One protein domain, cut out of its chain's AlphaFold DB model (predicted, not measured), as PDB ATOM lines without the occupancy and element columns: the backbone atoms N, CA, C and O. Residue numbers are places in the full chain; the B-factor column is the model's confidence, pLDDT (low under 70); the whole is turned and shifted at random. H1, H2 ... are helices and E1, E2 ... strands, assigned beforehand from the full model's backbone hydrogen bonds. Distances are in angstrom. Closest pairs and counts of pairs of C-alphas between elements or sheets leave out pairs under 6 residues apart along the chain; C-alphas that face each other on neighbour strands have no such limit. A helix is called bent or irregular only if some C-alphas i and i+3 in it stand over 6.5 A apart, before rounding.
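This is residues 9 to 140 of the 508 residues of an uncharacterized protein of Clostridium sp. AF43-10 (UniProt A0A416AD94). A strongly twisted sheet of six short strands forms the core of a compact body, with H1 over one face and H2 and H3 over the other, while H4 and H5 pack on H1. From the E6 edge of this body the long helix H6 runs outward, and its residues 127 to 140 stick out as a free arm that makes much of the length. The printed part has 132 residues, with six named helices and six named strands in the order E1 H1 E2 E3 E4 H2 E5 H3 E6 H4 H5 H6, and its class is mixed, helices and strands. The sheet runs E3 E4 E2 E1 E5 E6 and is mixed, with E3 antiparallel to E4 and the other neighbours parallel. The whole is compact, with a radius of gyration of the C-alphas of 15.2 A, yet elongated in outline, spanning 51 by 31 by 28 A.

In sheet order, E3 is residues 42 to 44, E4 47 to 50, E2 32 to 34, E1 9 to 12, E5 62 to 66 and E6 88 to 90. E1 begins at C-alpha 9, at (24.977, 6.671, -33.656). E5, the longest strand, measures 12.5 A from first to last C-alpha. H1 is residues 16 to 25, 14.3 A long, H2 is residues 52 to 61, 14.5 A, and H3 is residues 70 to 82, 18.4 A. H2 is irregular: C-alphas 57 and 60 are 7.9 A apart. H4 is residues 93 to 101 and H5 is residues 103 to 111. H6, residues 113 to 140, measures 41.0 A, from C-alpha 113 at (29.786, 12.389, -22.353) to C-alpha 140 at (35.592, 47.823, -42.137).

E1 and E5 are parallel at 34 degrees, with N 12 and O 65 at 2.8 A. E2 and E1 are parallel at 29 degrees, with N 34 and O 11 at 2.9 A. E4 and E2 are parallel, with N 50 and O 33 at 2.8 A. E3 and E4 form an antiparallel hairpin, with N 44 and O 47 at 2.9 A. At the other edge E5 and E6 are parallel, with N 66 and O 89 at 2.8 A; these N and O pairs are within hydrogen-bond range. E1, H1, E2 and E5, H3, E6 are strand-helix-strand units, two parallel neighbour strands with a helix between, and E4, H2, E5 is a split one, with E2 and E1 between its strands; each crossover is right-handed. Helices on both faces make three layers. H1 lies over E2 and E1 at a height over the sheet of 9.7 A. H2 and H3 are on the opposite face, at heights of 8.9 A and 8.7 A; H3 runs along the strands, at 8 degrees to E6 on the local plane. H1 and H4 touch at a shallow tilt of 31 degrees, the same way, closest at the C-alphas of Ala 24 and Glu 100, 5.2 A. H1 and H5 touch, about perpendicular at 86 degrees, closest at the C-alphas of Leu 25 and Pro 103, 5.6 A. H4 is not on the sheet, and H5 only grazes it with residues 107 to 111. H5 and H6 touch only at the corner, closest at the C-alphas of Glu 109 and Lys 115, 5.2 A. H6 is on the sheet, and its closest C-alphas with E6 are those of Glu 120 and Val 89, 6.3 A. Every O i to N i+4 pair is within hydrogen-bond range in H1, H3, H4, H5 and H6; in H2, 4 of 6 are.

The C-alphas farthest apart are those of Gly 42 and Gln 140, 51.4 A. Without residues 127 to 140, which stand free, the body spans 36 by 30 by 26 A. The printed part has no cut. The links H1 to E2 and E2 to E3 are short, the others tight. The mean pLDDT of the printed part is 90.1, and no printed residue is under 70.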
ATOM      1  N   ILE A   9      24.751   5.432 -32.896       94.69
ATOM      2  CA  ILE A   9      24.977   6.671 -33.656       94.69
ATOM      3  C   ILE A   9      23.888   6.820 -34.719       94.69
ATOM      4  O   ILE A   9      23.745   5.957 -35.591       94.69
ATOM      5  N   ILE A  10      23.151   7.928 -34.657       96.31
ATOM      6  CA  ILE A  10      22.108   8.296 -35.614       96.31
ATOM      7  C   ILE A  10      22.584   9.496 -36.424       96.31
ATOM      8  O   ILE A  10      22.921  10.536 -35.863       96.31
ATOM      9  N   LEU A  11      22.569   9.376 -37.750       96.81
ATOM     10  CA  LEU A  11      22.829  10.503 -38.645       96.81
ATOM     11  C   LEU A  11      21.498  11.159 -39.019       96.81
ATOM     12  O   LEU A  11      20.709  10.601 -39.786       96.81
ATOM     13  N   PHE A  12      21.220  12.338 -38.473       96.12
ATOM     14  CA  PHE A  12      20.029  13.102 -38.821       96.12
ATOM     15  C   PHE A  12      20.322  13.942 -40.070       96.12
ATOM     16  O   PHE A  12      21.036  14.943 -40.017       96.12
ATOM     17  N   GLY A  13      19.760  13.534 -41.207       93.75
ATOM     18  CA  GLY A  13      19.998  14.114 -42.527       93.75
ATOM     19  C   GLY A  13      20.816  13.188 -43.426       93.75
ATOM     20  O   GLY A  13      22.001  12.957 -43.215       93.75
ATOM     21  N   SER A  14      20.189  12.693 -44.492       91.88
ATOM     22  CA  SER A  14      20.760  11.669 -45.392       91.88
ATOM     23  C   SER A  14      21.247  12.212 -46.749       91.88
ATOM     24  O   SER A  14      21.373  11.481 -47.740       91.88
ATOM     25  N   GLY A  15      21.492  13.524 -46.811       90.75
ATOM     26  CA  GLY A  15      22.043  14.217 -47.977       90.75
ATOM     27  C   GLY A  15      23.560  14.047 -48.125       90.75
ATOM     28  O   GLY A  15      24.153  13.126 -47.571       90.75
ATOM     29  N   ALA A  16      24.202  14.965 -48.857       90.69
ATOM     30  CA  ALA A  16      25.648  14.923 -49.116       90.69
ATOM     31  C   ALA A  16      26.491  14.895 -47.827       90.69
ATOM     32  O   ALA A  16      27.425  14.109 -47.719       90.69
ATOM     33  N   TYR A  17      26.112  15.701 -46.833       91.69
ATOM     34  CA  TYR A  17      26.755  15.749 -45.517       91.69
ATOM     35  C   TYR A  17      26.655  14.404 -44.783       91.69
ATOM     36  O   TYR A  17      27.668  13.848 -44.372       91.69
ATOM     37  N   GLY A  18      25.446  13.842 -44.684       93.50
ATOM     38  CA  GLY A  18      25.228  12.525 -44.079       93.50
ATOM     39  C   GLY A  18      25.995  11.407 -44.777       93.50
ATOM     40  O   GLY A  18      26.543  10.535 -44.110       93.50
ATOM     41  N   LEU A  19      26.091  11.449 -46.108       93.62
ATOM     42  CA  LEU A  19      26.871  10.470 -46.864       93.62
ATOM     43  C   LEU A  19      28.377  10.585 -46.580       93.62
ATOM     44  O   LEU A  19      29.011   9.555 -46.370       93.62
ATOM     45  N   ARG A  20      28.938  11.804 -46.526       94.00
ATOM     46  CA  ARG A  20      30.354  12.023 -46.169       94.00
ATOM     47  C   ARG A  20      30.672  11.469 -44.782       94.00
ATOM     48  O   ARG A  20      31.605  10.688 -44.626       94.00
ATOM     49  N   VAL A  21      29.841  11.799 -43.793       94.81
ATOM     50  CA  VAL A  21      30.021  11.324 -42.412       94.81
ATOM     51  C   VAL A  21      29.865   9.804 -42.322       94.81
ATOM     52  O   VAL A  21      30.673   9.155 -41.668       94.81
ATOM     53  N   LEU A  22      28.890   9.210 -43.020       95.69
ATOM     54  CA  LEU A  22      28.740   7.751 -43.089       95.69
ATOM     55  C   LEU A  22      29.978   7.069 -43.685       95.69
ATOM     56  O   LEU A  22      30.383   6.009 -43.208       95.69
ATOM     57  N   GLN A  23      30.553   7.644 -44.744       94.38
ATOM     58  CA  GLN A  23      31.755   7.111 -45.386       94.38
ATOM     59  C   GLN A  23      32.957   7.172 -44.444       94.38
ATOM     60  O   GLN A  23      33.665   6.176 -44.322       94.38
ATOM     61  N   ALA A  24      33.146   8.295 -43.751       94.12
ATOM     62  CA  ALA A  24      34.244   8.479 -42.811       94.12
ATOM     63  C   ALA A  24      34.116   7.584 -41.565       94.12
ATOM     64  O   ALA A  24      35.091   6.969 -41.145       94.12
ATOM     65  N   LEU A  25      32.912   7.460 -40.994       94.25
ATOM     66  CA  LEU A  25      32.673   6.641 -39.798       94.25
ATOM     67  C   LEU A  25      32.572   5.141 -40.080       94.25
ATOM     68  O   LEU A  25      32.640   4.354 -39.140       94.25
ATOM     69  N   GLU A  26      32.424   4.743 -41.342       92.31
ATOM     70  CA  GLU A  26      32.081   3.391 -41.786       92.31
ATOM     71  C   GLU A  26      30.687   2.917 -41.327       92.31
ATOM     72  O   GLU A  26      30.256   3.101 -40.188       92.31
ATOM     73  N   LYS A  27      29.988   2.184 -42.206       92.19
ATOM     74  CA  LYS A  27      28.605   1.718 -41.969       92.19
ATOM     75  C   LYS A  27      28.427   0.936 -40.664       92.19
ATOM     76  O   LYS A  27      27.379   1.031 -40.044       92.19
ATOM     77  N   LYS A  28      29.446   0.184 -40.229       90.62
ATOM     78  CA  LYS A  28      29.399  -0.649 -39.013       90.62
ATOM     79  C   LYS A  28      29.232   0.154 -37.718       90.62
ATOM     80  O   LYS A  28      28.791  -0.408 -36.721       90.62
ATOM     81  N   ASN A  29      29.604   1.435 -37.729       92.44
ATOM     82  CA  ASN A  29      29.539   2.311 -36.560       92.44
ATOM     83  C   ASN A  29      28.279   3.192 -36.550       92.44
ATOM     84  O   ASN A  29      28.039   3.887 -35.567       92.44
ATOM     85  N   VAL A  30      27.473   3.171 -37.619       95.06
ATOM     86  CA  VAL A  30      26.255   3.978 -37.750       95.06
ATOM     87  C   VAL A  30      25.035   3.068 -37.680       95.06
ATOM     88  O   VAL A  30      24.897   2.140 -38.473       95.06
ATOM     89  N   TYR A  31      24.132   3.346 -36.741       96.12
ATOM     90  CA  TYR A  31      22.928   2.541 -36.549       96.12
ATOM     91  C   TYR A  31      21.861   2.849 -37.603       96.12
ATOM     92  O   TYR A  31      21.285   1.928 -38.176       96.12
ATOM     93  N   ALA A  32      21.595   4.133 -37.863       96.81
ATOM     94  CA  ALA A  32      20.568   4.547 -38.813       96.81
ATOM     95  C   ALA A  32      20.761   5.983 -39.321       96.81
ATOM     96  O   ALA A  32      21.404   6.814 -38.675       96.81
ATOM     97  N   PHE A  33      20.117   6.290 -40.448       96.88
ATOM     98  CA  PHE A  33      19.733   7.658 -40.795       96.88
ATOM     99  C   PHE A  33      18.360   7.999 -40.219       96.88
ATOM    100  O   PHE A  33      17.472   7.153 -40.228       96.88
ATOM    101  N   CYS A  34      18.149   9.259 -39.852       94.62
ATOM    102  CA  CYS A  34      16.835   9.830 -39.556       94.62
ATOM    103  C   CYS A  34      16.629  11.118 -40.370       94.62
ATOM    104  O   CYS A  34      17.594  11.802 -40.712       94.62
ATOM    105  N   ASP A  35      15.391  11.442 -40.741       91.12
ATOM    106  CA  ASP A  35      15.053  12.695 -41.427       91.12
ATOM    107  C   ASP A  35      13.566  13.029 -41.235       91.12
ATOM    108  O   ASP A  35      12.724  12.132 -41.223       91.12
ATOM    109  N   ASN A  36      13.217  14.316 -41.203       86.56
ATOM    110  CA  ASN A  36      11.824  14.776 -41.151       86.56
ATOM    111  C   ASN A  36      11.002  14.346 -42.385       86.56
ATOM    112  O   ASN A  36       9.770  14.215 -42.321       86.56
ATOM    113  N   ALA A  37      11.676  14.129 -43.519       85.06
ATOM    114  CA  ALA A  37      11.061  13.623 -44.743       85.06
ATOM    115  C   ALA A  37      10.716  12.122 -44.679       85.06
ATOM    116  O   ALA A  37       9.908  11.652 -45.483       85.06
ATOM    117  N   CYS A  38      11.291  11.367 -43.736       86.56
ATOM    118  CA  CYS A  38      11.033   9.940 -43.584       86.56
ATOM    119  C   CYS A  38       9.632   9.715 -42.996       86.56
ATOM    120  O   CYS A  38       9.361  10.096 -41.858       86.56
ATOM    121  N   LYS A  39       8.725   9.119 -43.780       87.88
ATOM    122  CA  LYS A  39       7.356   8.776 -43.340       87.88
ATOM    123  C   LYS A  39       7.160   7.293 -43.061       87.88
ATOM    124  O   LYS A  39       6.221   6.927 -42.366       87.88
ATOM    125  N   THR A  40       8.026   6.454 -43.609       88.00
ATOM    126  CA  THR A  40       7.985   5.001 -43.463       88.00
ATOM    127  C   THR A  40       9.406   4.487 -43.340       88.00
ATOM    128  O   THR A  40      10.269   4.904 -44.115       88.00
ATOM    129  N   GLU A  41       9.620   3.570 -42.402       93.44
ATOM    130  CA  GLU A  41      10.904   2.905 -42.183       93.44
ATOM    131  C   GLU A  41      11.401   2.220 -43.465       93.44
ATOM    132  O   GLU A  41      10.621   1.671 -44.251       93.44
ATOM    133  N   GLY A  42      12.711   2.229 -43.677       92.69
ATOM    134  CA  GLY A  42      13.324   1.602 -44.840       92.69
ATOM    135  C   GLY A  42      14.835   1.505 -44.710       92.69
ATOM    136  O   GLY A  42      15.378   1.329 -43.620       92.69
ATOM    137  N   SER A  43      15.533   1.633 -45.833       91.88
ATOM    138  CA  SER A  43      16.990   1.687 -45.855       91.88
ATOM    139  C   SER A  43      17.485   2.765 -46.809       91.88
ATOM    140  O   SER A  43      16.844   3.093 -47.811       91.88
ATOM    141  N   ARG A  44      18.646   3.339 -46.490       91.06
ATOM    142  CA  ARG A  44      19.334   4.311 -47.336       91.06
ATOM    143  C   ARG A  44      20.837   4.097 -47.228       91.06
ATOM    144  O   ARG A  44      21.371   3.962 -46.135       91.06
ATOM    145  N   TYR A  45      21.511   4.012 -48.376       92.56
ATOM    146  CA  TYR A  45      22.934   3.643 -48.464       92.56
ATOM    147  C   TYR A  45      23.289   2.336 -47.719       92.56
ATOM    148  O   TYR A  45      24.401   2.187 -47.211       92.56
ATOM    149  N   GLU A  46      22.355   1.375 -47.703       92.56
ATOM    150  CA  GLU A  46      22.461   0.059 -47.040       92.56
ATOM    151  C   GLU A  46      22.478   0.092 -45.503       92.56
ATOM    152  O   GLU A  46      22.782  -0.921 -44.881       92.56
ATOM    153  N   ILE A  47      22.116   1.216 -44.882       95.19
ATOM    154  CA  ILE A  47      21.829   1.268 -43.444       95.19
ATOM    155  C   ILE A  47      20.348   1.592 -43.201       95.19
ATOM    156  O   ILE A  47      19.696   2.142 -44.099       95.19
ATOM    157  N   PRO A  48      19.788   1.239 -42.031       96.69
ATOM    158  CA  PRO A  48      18.415   1.578 -41.673       96.69
ATOM    159  C   PRO A  48      18.109   3.070 -41.847       96.69
ATOM    160  O   PRO A  48      18.938   3.932 -41.551       96.69
ATOM    161  N   TYR A  49      16.911   3.372 -42.339       96.19
ATOM    162  CA  TYR A  49      16.386   4.728 -42.461       96.19
ATOM    163  C   TYR A  49      15.104   4.829 -41.644       96.19
ATOM    164  O   TYR A  49      14.081   4.267 -42.035       96.19
ATOM    165  N   ILE A  50      15.203   5.508 -40.502       95.81
ATOM    166  CA  ILE A  50      14.178   5.525 -39.464       95.81
ATOM    167  C   ILE A  50      13.391   6.832 -39.454       95.81
ATOM    168  O   ILE A  50      13.880   7.894 -39.856       95.81
ATOM    169  N   THR A  51      12.147   6.747 -39.008       93.69
ATOM    170  CA  THR A  51      11.268   7.893 -38.775       93.69
ATOM    171  C   THR A  51      11.662   8.637 -37.498       93.69
ATOM    172  O   THR A  51      12.401   8.129 -36.652       93.69
ATOM    173  N   VAL A  52      11.162   9.864 -37.346       89.06
ATOM    174  CA  VAL A  52      11.351  10.648 -36.113       89.06
ATOM    175  C   VAL A  52      10.642   9.986 -34.927       89.06
ATOM    176  O   VAL A  52      11.164  10.012 -33.819       89.06
ATOM    177  N   ASP A  53       9.498   9.331 -35.153       89.69
ATOM    178  CA  ASP A  53       8.786   8.599 -34.100       89.69
ATOM    179  C   ASP A  53       9.619   7.432 -33.563       89.69
ATOM    180  O   ASP A  53       9.772   7.294 -32.353       89.69
ATOM    181  N   HIS A  54      10.262   6.666 -34.446       93.00
ATOM    182  CA  HIS A  54      11.195   5.624 -34.025       93.00
ATOM    183  C   HIS A  54      12.418   6.218 -33.305       93.00
ATOM    184  O   HIS A  54      12.828   5.704 -32.266       93.00
ATOM    185  N   LEU A  55      12.974   7.341 -33.780       92.06
ATOM    186  CA  LEU A  55      14.063   8.021 -33.069       92.06
ATOM    187  C   LEU A  55      13.678   8.356 -31.617       92.06
ATOM    188  O   LEU A  55      14.504   8.172 -30.723       92.06
ATOM    189  N   ARG A  56      12.436   8.789 -31.364       89.06
ATOM    190  CA  ARG A  56      11.945   9.099 -30.008       89.06
ATOM    191  C   ARG A  56      11.977   7.887 -29.084       89.06
ATOM    192  O   ARG A  56      12.320   8.029 -27.915       89.06
ATOM    193  N   GLU A  57      11.663   6.702 -29.596       92.06
ATOM    194  CA  GLU A  57      11.670   5.466 -28.805       92.06
ATOM    195  C   GLU A  57      13.082   5.066 -28.355       92.06
ATOM    196  O   GLU A  57      13.248   4.478 -27.287       92.06
ATOM    197  N   ILE A  58      14.107   5.412 -29.141       92.81
ATOM    198  CA  ILE A  58      15.501   5.004 -28.901       92.81
ATOM    199  C   ILE A  58      16.417   6.154 -28.467       92.81
ATOM    200  O   ILE A  58      17.629   5.958 -28.344       92.81
ATOM    201  N   VAL A  59      15.878   7.355 -28.243       90.88
ATOM    202  CA  VAL A  59      16.681   8.573 -28.039       90.88
ATOM    203  C   VAL A  59      17.624   8.465 -26.839       90.88
ATOM    204  O   VAL A  59      18.786   8.847 -26.936       90.88
ATOM    205  N   ALA A  60      17.176   7.840 -25.744       87.75
ATOM    206  CA  ALA A  60      17.974   7.644 -24.530       87.75
ATOM    207  C   ALA A  60      19.213   6.751 -24.745       87.75
ATOM    208  O   ALA A  60      20.168   6.799 -23.968       87.75
ATOM    209  N   GLU A  61      19.205   5.940 -25.802       90.75
ATOM    210  CA  GLU A  61      20.293   5.043 -26.192       90.75
ATOM    211  C   GLU A  61      21.066   5.566 -27.409       90.75
ATOM    212  O   GLU A  61      21.878   4.831 -27.972       90.75
ATOM    213  N   SER A  62      20.808   6.797 -27.855       92.06
ATOM    214  CA  SER A  62      21.321   7.320 -29.121       92.06
ATOM    215  C   SER A  62      22.304   8.474 -28.928       92.06
ATOM    216  O   SER A  62      22.227   9.226 -27.962       92.06
ATOM    217  N   ILE A  63      23.236   8.616 -29.872       92.38
ATOM    218  CA  ILE A  63      24.018   9.837 -30.106       92.38
ATOM    219  C   ILE A  63      23.572  10.369 -31.460       92.38
ATOM    220  O   ILE A  63      23.746   9.698 -32.481       92.38
ATOM    221  N   ILE A  64      22.991  11.564 -31.475       94.88
ATOM    222  CA  ILE A  64      22.442  12.152 -32.694       94.88
ATOM    223  C   ILE A  64      23.468  13.109 -33.298       94.88
ATOM    224  O   ILE A  64      23.921  14.047 -32.647       94.88
ATOM    225  N   LEU A  65      23.814  12.898 -34.565       95.25
ATOM    226  CA  LEU A  65      24.675  13.787 -35.339       95.25
ATOM    227  C   LEU A  65      23.832  14.493 -36.402       95.25
ATOM    228  O   LEU A  65      23.272  13.839 -37.282       95.25
ATOM    229  N   LEU A  66      23.734  15.821 -36.348       95.06
ATOM    230  CA  LEU A  66      23.000  16.602 -37.346       95.06
ATOM    231  C   LEU A  66      23.893  16.822 -38.567       95.06
ATOM    232  O   LEU A  66      24.776  17.678 -38.563       95.06
ATOM    233  N   THR A  67      23.672  16.030 -39.613       94.44
ATOM    234  CA  THR A  67      24.517  15.956 -40.810       94.44
ATOM    235  C   THR A  67      23.850  16.619 -42.010       94.44
ATOM    236  O   THR A  67      23.496  15.981 -43.007       94.44
ATOM    237  N   MET A  68      23.670  17.935 -41.913       91.81
ATOM    238  CA  MET A  68      23.065  18.778 -42.944       91.81
ATOM    239  C   MET A  68      23.701  20.177 -42.955       91.81
ATOM    240  O   MET A  68      24.536  20.497 -42.114       91.81
ATOM    241  N   ASN A  69      23.325  21.021 -43.924       86.75
ATOM    242  CA  ASN A  69      23.853  22.387 -44.001       86.75
ATOM    243  C   ASN A  69      23.484  23.219 -42.753       86.75
ATOM    244  O   ASN A  69      22.479  22.953 -42.094       86.75
ATOM    245  N   SER A  70      24.261  24.274 -42.477       81.44
ATOM    246  CA  SER A  70      24.110  25.110 -41.272       81.44
ATOM    247  C   SER A  70      22.687  25.649 -41.060       81.44
ATOM    248  O   SER A  70      22.201  25.669 -39.929       81.44
ATOM    249  N   ALA A  71      21.993  26.056 -42.129       80.75
ATOM    250  CA  ALA A  71      20.633  26.581 -42.025       80.75
ATOM    251  C   ALA A  71      19.644  25.505 -41.552       80.75
ATOM    252  O   ALA A  71      18.886  25.737 -40.613       80.75
ATOM    253  N   ASN A  72      19.692  24.316 -42.152       86.94
ATOM    254  CA  ASN A  72      18.812  23.206 -41.796       86.94
ATOM    255  C   ASN A  72      19.160  22.623 -40.418       86.94
ATOM    256  O   ASN A  72      18.249  22.344 -39.639       86.94
ATOM    257  N   SER A  73      20.451  22.516 -40.077       88.38
ATOM    258  CA  SER A  73      20.898  22.003 -38.774       88.38
ATOM    259  C   SER A  73      20.351  22.842 -37.625       88.38
ATOM    260  O   SER A  73      19.916  22.285 -36.627       88.38
ATOM    261  N   LYS A  74      20.296  24.175 -37.775       85.44
ATOM    262  CA  LYS A  74      19.709  25.077 -36.766       85.44
ATOM    263  C   LYS A  74      18.208  24.851 -36.571       85.44
ATOM    264  O   LYS A  74      17.725  24.918 -35.445       85.44
ATOM    265  N   VAL A  75      17.469  24.595 -37.654       84.94
ATOM    266  CA  VAL A  75      16.025  24.309 -37.594       84.94
ATOM    267  C   VAL A  75      15.786  22.980 -36.877       84.94
ATOM    268  O   VAL A  75      14.973  22.928 -35.959       84.94
ATOM    269  N   VAL A  76      16.520  21.930 -37.253       88.88
ATOM    270  CA  VAL A  76      16.379  20.602 -36.637       88.88
ATOM    271  C   VAL A  76      16.842  20.608 -35.182       88.88
ATOM    272  O   VAL A  76      16.136  20.073 -34.338       88.88
ATOM    273  N   ALA A  77      17.954  21.270 -34.855       88.75
ATOM    274  CA  ALA A  77      18.408  21.436 -33.473       88.75
ATOM    275  C   ALA A  77      17.322  22.074 -32.597       88.75
ATOM    276  O   ALA A  77      17.013  21.567 -31.524       88.75
ATOM    277  N   ARG A  78      16.681  23.150 -33.079       84.12
ATOM    278  CA  ARG A  78      15.566  23.784 -32.361       84.12
ATOM    279  C   ARG A  78      14.388  22.828 -32.181       84.12
ATOM    280  O   ARG A  78      13.835  22.774 -31.092       84.12
ATOM    281  N   GLN A  79      14.018  22.083 -33.220       85.50
ATOM    282  CA  GLN A  79      12.940  21.097 -33.140       85.50
ATOM    283  C   GLN A  79      13.243  20.014 -32.095       85.50
ATOM    284  O   GLN A  79      12.386  19.710 -31.275       85.50
ATOM    285  N   LEU A  80      14.458  19.459 -32.099       86.50
ATOM    286  CA  LEU A  80      14.877  18.447 -31.129       86.50
ATOM    287  C   LEU A  80      14.819  18.990 -29.696       86.50
ATOM    288  O   LEU A  80      14.225  18.347 -28.836       86.50
ATOM    289  N   LEU A  81      15.325  20.205 -29.462       84.62
ATOM    290  CA  LEU A  81      15.255  20.858 -28.150       84.62
ATOM    291  C   LEU A  81      13.811  21.087 -27.682       84.62
ATOM    292  O   LEU A  81      13.496  20.846 -26.520       84.62
ATOM    293  N   GLU A  82      12.919  21.521 -28.576       77.62
ATOM    294  CA  GLU A  82      11.488  21.687 -28.274       77.62
ATOM    295  C   GLU A  82      10.800  20.359 -27.926       77.62
ATOM    296  O   GLU A  82       9.829  20.343 -27.170       77.62
ATOM    297  N   GLU A  83      11.315  19.248 -28.450       78.00
ATOM    298  CA  GLU A  83      10.874  17.889 -28.131       78.00
ATOM    299  C   GLU A  83      11.586  17.300 -26.893       78.00
ATOM    300  O   GLU A  83      11.325  16.156 -26.524       78.00
ATOM    301  N   GLY A  84      12.454  18.069 -26.221       81.12
ATOM    302  CA  GLY A  84      13.194  17.638 -25.028       81.12
ATOM    303  C   GLY A  84      14.418  16.765 -25.322       81.12
ATOM    304  O   GLY A  84      14.889  16.062 -24.431       81.12
ATOM    305  N   ILE A  85      14.918  16.784 -26.558       86.50
ATOM    306  CA  ILE A  85      16.106  16.052 -27.005       86.50
ATOM    307  C   ILE A  85      17.281  17.031 -27.081       86.50
ATOM    308  O   ILE A  85      17.328  17.876 -27.975       86.50
ATOM    309  N   ASP A  86      18.233  16.907 -26.159       84.75
ATOM    310  CA  ASP A  86      19.370  17.823 -25.997       84.75
ATOM    311  C   ASP A  86      20.753  17.186 -26.254       84.75
ATOM    312  O   ASP A  86      21.693  17.903 -26.581       84.75
ATOM    313  N   ASP A  87      20.893  15.854 -26.202       85.88
ATOM    314  CA  ASP A  87      22.147  15.139 -26.534       85.88
ATOM    315  C   ASP A  87      22.299  14.937 -28.057       85.88
ATOM    316  O   ASP A  87      22.094  13.844 -28.601       85.88
ATOM    317  N   PHE A  88      22.648  16.011 -28.768       90.50
ATOM    318  CA  PHE A  88      22.997  15.976 -30.192       90.50
ATOM    319  C   PHE A  88      24.223  16.842 -30.517       90.50
ATOM    320  O   PHE A  88      24.546  17.797 -29.819       90.50
ATOM    321  N   VAL A  89      24.899  16.534 -31.626       91.19
ATOM    322  CA  VAL A  89      26.057  17.294 -32.127       91.19
ATOM    323  C   VAL A  89      25.766  17.800 -33.534       91.19
ATOM    324  O   VAL A  89      25.396  17.026 -34.418       91.19
ATOM    325  N   ILE A  90      25.961  19.097 -33.780       91.50
ATOM    326  CA  ILE A  90      25.839  19.664 -35.128       91.50
ATOM    327  C   ILE A  90      27.117  19.363 -35.903       91.50
ATOM    328  O   ILE A  90      28.182  19.833 -35.534       91.50
ATOM    329  N   ILE A  91      27.054  18.641 -37.016       90.44
ATOM    330  CA  ILE A  91      28.248  18.371 -37.823       90.44
ATOM    331  C   ILE A  91      28.447  19.507 -38.836       90.44
ATOM    332  O   ILE A  91      27.901  19.478 -39.939       90.44
ATOM    333  N   ASN A  92      29.192  20.543 -38.428       85.75
ATOM    334  CA  ASN A  92      29.614  21.648 -39.298       85.75
ATOM    335  C   ASN A  92      30.812  21.240 -40.181       85.75
ATOM    336  O   ASN A  92      31.403  20.182 -39.976       85.75
ATOM    337  N   ASP A  93      31.186  22.082 -41.150       83.56
ATOM    338  CA  ASP A  93      32.272  21.764 -42.089       83.56
ATOM    339  C   ASP A  93      33.600  21.458 -41.363       83.56
ATOM    340  O   ASP A  93      34.251  20.464 -41.673       83.56
ATOM    341  N   ALA A  94      33.939  22.219 -40.314       82.69
ATOM    342  CA  ALA A  94      35.142  21.987 -39.510       82.69
ATOM    343  C   ALA A  94      35.142  20.618 -38.800       82.69
ATOM    344  O   ALA A  94      36.182  19.961 -38.696       82.69
ATOM    345  N   LEU A  95      33.989  20.157 -38.302       87.94
ATOM    346  CA  LEU A  95      33.868  18.824 -37.714       87.94
ATOM    347  C   LEU A  95      33.895  17.721 -38.765       87.94
ATOM    348  O   LEU A  95      34.443  16.665 -38.470       87.94
ATOM    349  N   ILE A  96      33.358  17.940 -39.968       88.56
ATOM    350  CA  ILE A  96      33.455  16.951 -41.053       88.56
ATOM    351  C   ILE A  96      34.913  16.678 -41.382       88.56
ATOM    352  O   ILE A  96      35.303  15.514 -41.425       88.56
ATOM    353  N   ASP A  97      35.721  17.726 -41.529       88.06
ATOM    354  CA  ASP A  97      37.148  17.572 -41.806       88.06
ATOM    355  C   ASP A  97      37.833  16.774 -40.686       88.06
ATOM    356  O   ASP A  97      38.635  15.879 -40.945       88.06
ATOM    357  N   ARG A  98      37.463  17.011 -39.418       89.38
ATOM    358  CA  ARG A  98      37.972  16.219 -38.284       89.38
ATOM    359  C   ARG A  98      37.533  14.755 -38.330       89.38
ATOM    360  O   ARG A  98      38.347  13.889 -38.013       89.38
ATOM    361  N   VAL A  99      36.279  14.488 -38.698       91.12
ATOM    362  CA  VAL A  99      35.746  13.126 -38.839       91.12
ATOM    363  C   VAL A  99      36.471  12.391 -39.967       91.12
ATOM    364  O   VAL A  99      36.784  11.220 -39.811       91.12
ATOM    365  N   GLU A 100      36.765  13.068 -41.080       91.25
ATOM    366  CA  GLU A 100      37.475  12.496 -42.231       91.25
ATOM    367  C   GLU A 100      38.970  12.259 -41.947       91.25
ATOM    368  O   GLU A 100      39.532  11.279 -42.436       91.25
ATOM    369  N   ILE A 101      39.610  13.116 -41.142       93.38
ATOM    370  CA  ILE A 101      41.033  12.990 -40.779       93.38
ATOM    371  C   ILE A 101      41.273  11.857 -39.772       93.38
ATOM    372  O   ILE A 101      42.223  11.091 -39.938       93.38
ATOM    373  N   ASP A 102      40.462  11.763 -38.714       93.81
ATOM    374  CA  ASP A 102      40.634  10.760 -37.652       93.81
ATOM    375  C   ASP A 102      39.273  10.263 -37.119       93.81
ATOM    376  O   ASP A 102      38.816  10.679 -36.040       93.81
ATOM    377  N   PRO A 103      38.603   9.359 -37.865       92.31
ATOM    378  CA  PRO A 103      37.292   8.840 -37.488       92.31
ATOM    379  C   PRO A 103      37.301   8.122 -36.134       92.31
ATOM    380  O   PRO A 103      36.337   8.216 -35.375       92.31
ATOM    381  N   SER A 104      38.383   7.404 -35.811       91.38
ATOM    382  CA  SER A 104      38.498   6.641 -34.563       91.38
ATOM    383  C   SER A 104      38.532   7.560 -33.349       91.38
ATOM    384  O   SER A 104      37.744   7.372 -32.421       91.38
ATOM    385  N   LYS A 105      39.363   8.606 -33.380       91.81
ATOM    386  CA  LYS A 105      39.398   9.601 -32.305       91.81
ATOM    387  C   LYS A 105      38.069  10.334 -32.162       91.81
ATOM    388  O   LYS A 105      37.632  10.585 -31.041       91.81
ATOM    389  N   PHE A 106      37.418  10.669 -33.275       92.12
ATOM    390  CA  PHE A 106      36.108  11.313 -33.232       92.12
ATOM    391  C   PHE A 106      35.050  10.409 -32.582       92.12
ATOM    392  O   PHE A 106      34.298  10.866 -31.726       92.12
ATOM    393  N   LEU A 107      35.029   9.113 -32.909       91.12
ATOM    394  CA  LEU A 107      34.153   8.136 -32.252       91.12
ATOM    395  C   LEU A 107      34.438   8.015 -30.746       91.12
ATOM    396  O   LEU A 107      33.496   7.913 -29.962       91.12
ATOM    397  N   ASP A 108      35.704   8.057 -30.334       90.38
ATOM    398  CA  ASP A 108      36.086   8.026 -28.916       90.38
ATOM    399  C   ASP A 108      35.656   9.296 -28.166       90.38
ATOM    400  O   ASP A 108      35.265   9.232 -26.999       90.38
ATOM    401  N   GLU A 109      35.708  10.458 -28.821       90.50
ATOM    402  CA  GLU A 109      35.150  11.707 -28.294       90.50
ATOM    403  C   GLU A 109      33.622  11.648 -28.208       90.50
ATOM    404  O   GLU A 109      33.054  12.114 -27.224       90.50
ATOM    405  N   LEU A 110      32.958  11.037 -29.195       89.25
ATOM    406  CA  LEU A 110      31.508  10.873 -29.195       89.25
ATOM    407  C   LEU A 110      31.010   9.923 -28.108       89.25
ATOM    408  O   LEU A 110      29.922  10.123 -27.588       89.25
ATOM    409  N   LYS A 111      31.751   8.883 -27.737       87.75
ATOM    410  CA  LYS A 111      31.285   7.925 -26.718       87.75
ATOM    411  C   LYS A 111      31.424   8.443 -25.287       87.75
ATOM    412  O   LYS A 111      30.755   7.943 -24.392       87.75
ATOM    413  N   ASP A 112      32.255   9.455 -25.074       89.81
ATOM    414  CA  ASP A 112      32.495  10.062 -23.767       89.81
ATOM    415  C   ASP A 112      31.626  11.316 -23.594       89.81
ATOM    416  O   ASP A 112      31.755  12.289 -24.337       89.81
ATOM    417  N   ASP A 113      30.739  11.301 -22.599       86.25
ATOM    418  CA  ASP A 113      29.786  12.389 -22.353       86.25
ATOM    419  C   ASP A 113      30.482  13.740 -22.103       86.25
ATOM    420  O   ASP A 113      30.047  14.775 -22.611       86.25
ATOM    421  N   ALA A 114      31.600  13.749 -21.368       88.88
ATOM    422  CA  ALA A 114      32.331  14.977 -21.068       88.88
ATOM    423  C   ALA A 114      33.040  15.524 -22.314       88.88
ATOM    424  O   ALA A 114      33.104  16.744 -22.514       88.88
ATOM    425  N   LYS A 115      33.561  14.640 -23.173       90.31
ATOM    426  CA  LYS A 115      34.172  15.041 -24.447       90.31
ATOM    427  C   LYS A 115      33.130  15.510 -25.457       90.31
ATOM    428  O   LYS A 115      33.389  16.533 -26.091       90.31
ATOM    429  N   ARG A 116      31.957  14.869 -25.557       88.62
ATOM    430  CA  ARG A 116      30.824  15.365 -26.368       88.62
ATOM    431  C   ARG A 116      30.391  16.756 -25.941       88.62
ATOM    432  O   ARG A 116      30.304  17.652 -26.771       88.62
ATOM    433  N   TYR A 117      30.216  16.966 -24.643       86.50
ATOM    434  CA  TYR A 117      29.841  18.275 -24.123       86.50
ATOM    435  C   TYR A 117      30.908  19.345 -24.408       86.50
ATOM    436  O   TYR A 117      30.604  20.492 -24.739       86.50
ATOM    437  N   ARG A 118      32.196  18.983 -24.335       88.56
ATOM    438  CA  ARG A 118      33.288  19.881 -24.739       88.56
ATOM    439  C   ARG A 118      33.283  20.157 -26.243       88.56
ATOM    440  O   ARG A 118      33.572  21.283 -26.642       88.56
ATOM    441  N   LEU A 119      32.980  19.148 -27.059       86.81
ATOM    442  CA  LEU A 119      32.850  19.277 -28.505       86.81
ATOM    443  C   LEU A 119      31.780  20.318 -28.838       86.81
ATOM    444  O   LEU A 119      32.096  21.269 -29.542       86.81
ATOM    445  N   GLU A 120      30.589  20.187 -28.250       83.88
ATOM    446  CA  GLU A 120      29.469  21.125 -28.388       83.88
ATOM    447  C   GLU A 120      29.859  22.554 -27.966       83.88
ATOM    448  O   GLU A 120      29.701  23.504 -28.733       83.88
ATOM    449  N   LYS A 121      30.477  22.716 -26.786       85.50
ATOM    450  CA  LYS A 121      30.966  24.022 -26.305       85.50
ATOM    451  C   LYS A 121      31.934  24.697 -27.264       85.50
ATOM    452  O   LYS A 121      31.837  25.903 -27.487       85.50
ATOM    453  N   ASN A 122      32.861  23.932 -27.832       86.38
ATOM    454  CA  ASN A 122      33.802  24.466 -28.809       86.38
ATOM    455  C   ASN A 122      33.079  24.971 -30.066       86.38
ATOM    456  O   ASN A 122      33.542  25.941 -30.658       86.38
ATOM    457  N   GLN A 123      31.940  24.377 -30.443       83.25
ATOM    458  CA  GLN A 123      31.140  24.868 -31.569       83.25
ATOM    459  C   GLN A 123      30.520  26.229 -31.270       83.25
ATOM    460  O   GLN A 123      30.545  27.101 -32.133       83.25
ATOM    461  N   TYR A 124      30.003  26.446 -30.056       83.19
ATOM    462  CA  TYR A 124      29.475  27.760 -29.674       83.19
ATOM    463  C   TYR A 124      30.566  28.834 -29.689       83.19
ATOM    464  O   TYR A 124      30.328  29.930 -30.192       83.19
ATOM    465  N   ILE A 125      31.774  28.508 -29.215       87.44
ATOM    466  CA  ILE A 125      32.934  29.411 -29.284       87.44
ATOM    467  C   ILE A 125      33.305  29.707 -30.744       87.44
ATOM    468  O   ILE A 125      33.509  30.859 -31.110       87.44
ATOM    469  N   GLU A 126      33.366  28.686 -31.601       85.12
ATOM    470  CA  GLU A 126      33.659  28.858 -33.028       85.12
ATOM    471  C   GLU A 126      32.602  29.726 -33.725       85.12
ATOM    472  O   GLU A 126      32.943  30.622 -34.499       85.12
ATOM    473  N   MET A 127      31.321  29.501 -33.421       83.56
ATOM    474  CA  MET A 127      30.216  30.308 -33.931       83.56
ATOM    475  C   MET A 127      30.322  31.764 -33.478       83.56
ATOM    476  O   MET A 127      30.162  32.649 -34.317       83.56
ATOM    477  N   ALA A 128      30.615  32.013 -32.198       87.38
ATOM    478  CA  ALA A 128      30.816  33.359 -31.666       87.38
ATOM    479  C   ALA A 128      31.972  34.069 -32.385       87.38
ATOM    480  O   ALA A 128      31.762  35.132 -32.961       87.38
ATOM    481  N   ASN A 129      33.134  33.419 -32.488       89.31
ATOM    482  CA  ASN A 129      34.299  33.954 -33.201       89.31
ATOM    483  C   ASN A 129      34.000  34.241 -34.681       89.31
ATOM    484  O   ASN A 129      34.532  35.181 -35.267       89.31
ATOM    485  N   ASN A 130      33.187  33.406 -35.332       87.81
ATOM    486  CA  ASN A 130      32.798  33.620 -36.723       87.81
ATOM    487  C   ASN A 130      31.835  34.808 -36.878       87.81
ATOM    488  O   ASN A 130      31.914  35.514 -37.880       87.81
ATOM    489  N   PHE A 131      30.941  35.035 -35.912       88.81
ATOM    490  CA  PHE A 131      30.095  36.229 -35.900       88.81
ATOM    491  C   PHE A 131      30.903  37.497 -35.633       88.81
ATOM    492  O   PHE A 131      30.699  38.471 -36.349       88.81
ATOM    493  N   GLU A 132      31.856  37.458 -34.701       90.31
ATOM    494  CA  GLU A 132      32.798  38.557 -34.445       90.31
ATOM    495  C   GLU A 132      33.556  38.931 -35.725       90.31
ATOM    496  O   GLU A 132      33.484  40.063 -36.181       90.31
ATOM    497  N   LYS A 133      34.139  37.949 -36.426       92.75
ATOM    498  CA  LYS A 133      34.830  38.191 -37.708       92.75
ATOM    499  C   LYS A 133      33.930  38.786 -38.791       92.75
ATOM    500  O   LYS A 133      34.398  39.555 -39.627       92.75
ATOM    501  N   GLN A 134      32.662  38.376 -38.843       93.81
ATOM    502  CA  GLN A 134      31.702  38.947 -39.794       93.81
ATOM    503  C   GLN A 134      31.348  40.386 -39.433       93.81
ATOM    504  O   GLN A 134      31.201  41.203 -40.343       93.81
ATOM    505  N   LEU A 135      31.227  40.686 -38.139       91.12
ATOM    506  CA  LEU A 135      31.006  42.036 -37.643       91.12
ATOM    507  C   LEU A 135      32.216  42.921 -37.955       91.12
ATOM    508  O   LEU A 135      32.038  43.911 -38.655       91.12
ATOM    509  N   ASP A 136      33.430  42.497 -37.600       91.62
ATOM    510  CA  ASP A 136      34.678  43.211 -37.910       91.62
ATOM    511  C   ASP A 136      34.791  43.534 -39.406       91.62
ATOM    512  O   ASP A 136      35.176  44.633 -39.811       91.62
ATOM    513  N   TYR A 137      34.455  42.564 -40.262       94.81
ATOM    514  CA  TYR A 137      34.482  42.763 -41.707       94.81
ATOM    515  C   TYR A 137      33.423  43.768 -42.171       94.81
ATOM    516  O   TYR A 137      33.700  44.597 -43.036       94.81
ATOM    517  N   LEU A 138      32.217  43.723 -41.602       92.94
ATOM    518  CA  LEU A 138      31.167  44.692 -41.906       92.94
ATOM    519  C   LEU A 138      31.558  46.105 -41.453       92.94
ATOM    520  O   LEU A 138      31.359  47.047 -42.215       92.94
ATOM    521  N   GLU A 139      32.140  46.248 -40.265       92.06
ATOM    522  CA  GLU A 139      32.614  47.524 -39.714       92.06
ATOM    523  C   GLU A 139      33.721  48.151 -40.567       92.06
ATOM    524  O   GLU A 139      33.753  49.366 -40.743       92.06
ATOM    525  N   GLN A 140      34.587  47.338 -41.180       91.75
ATOM    526  CA  GLN A 140      35.592  47.823 -42.137       91.75
ATOM    527  C   GLN A 140      34.985  48.353 -43.443       91.75
ATOM    528  O   GLN A 140      35.603  49.172 -44.127       91.75
TER     529      GLN A 140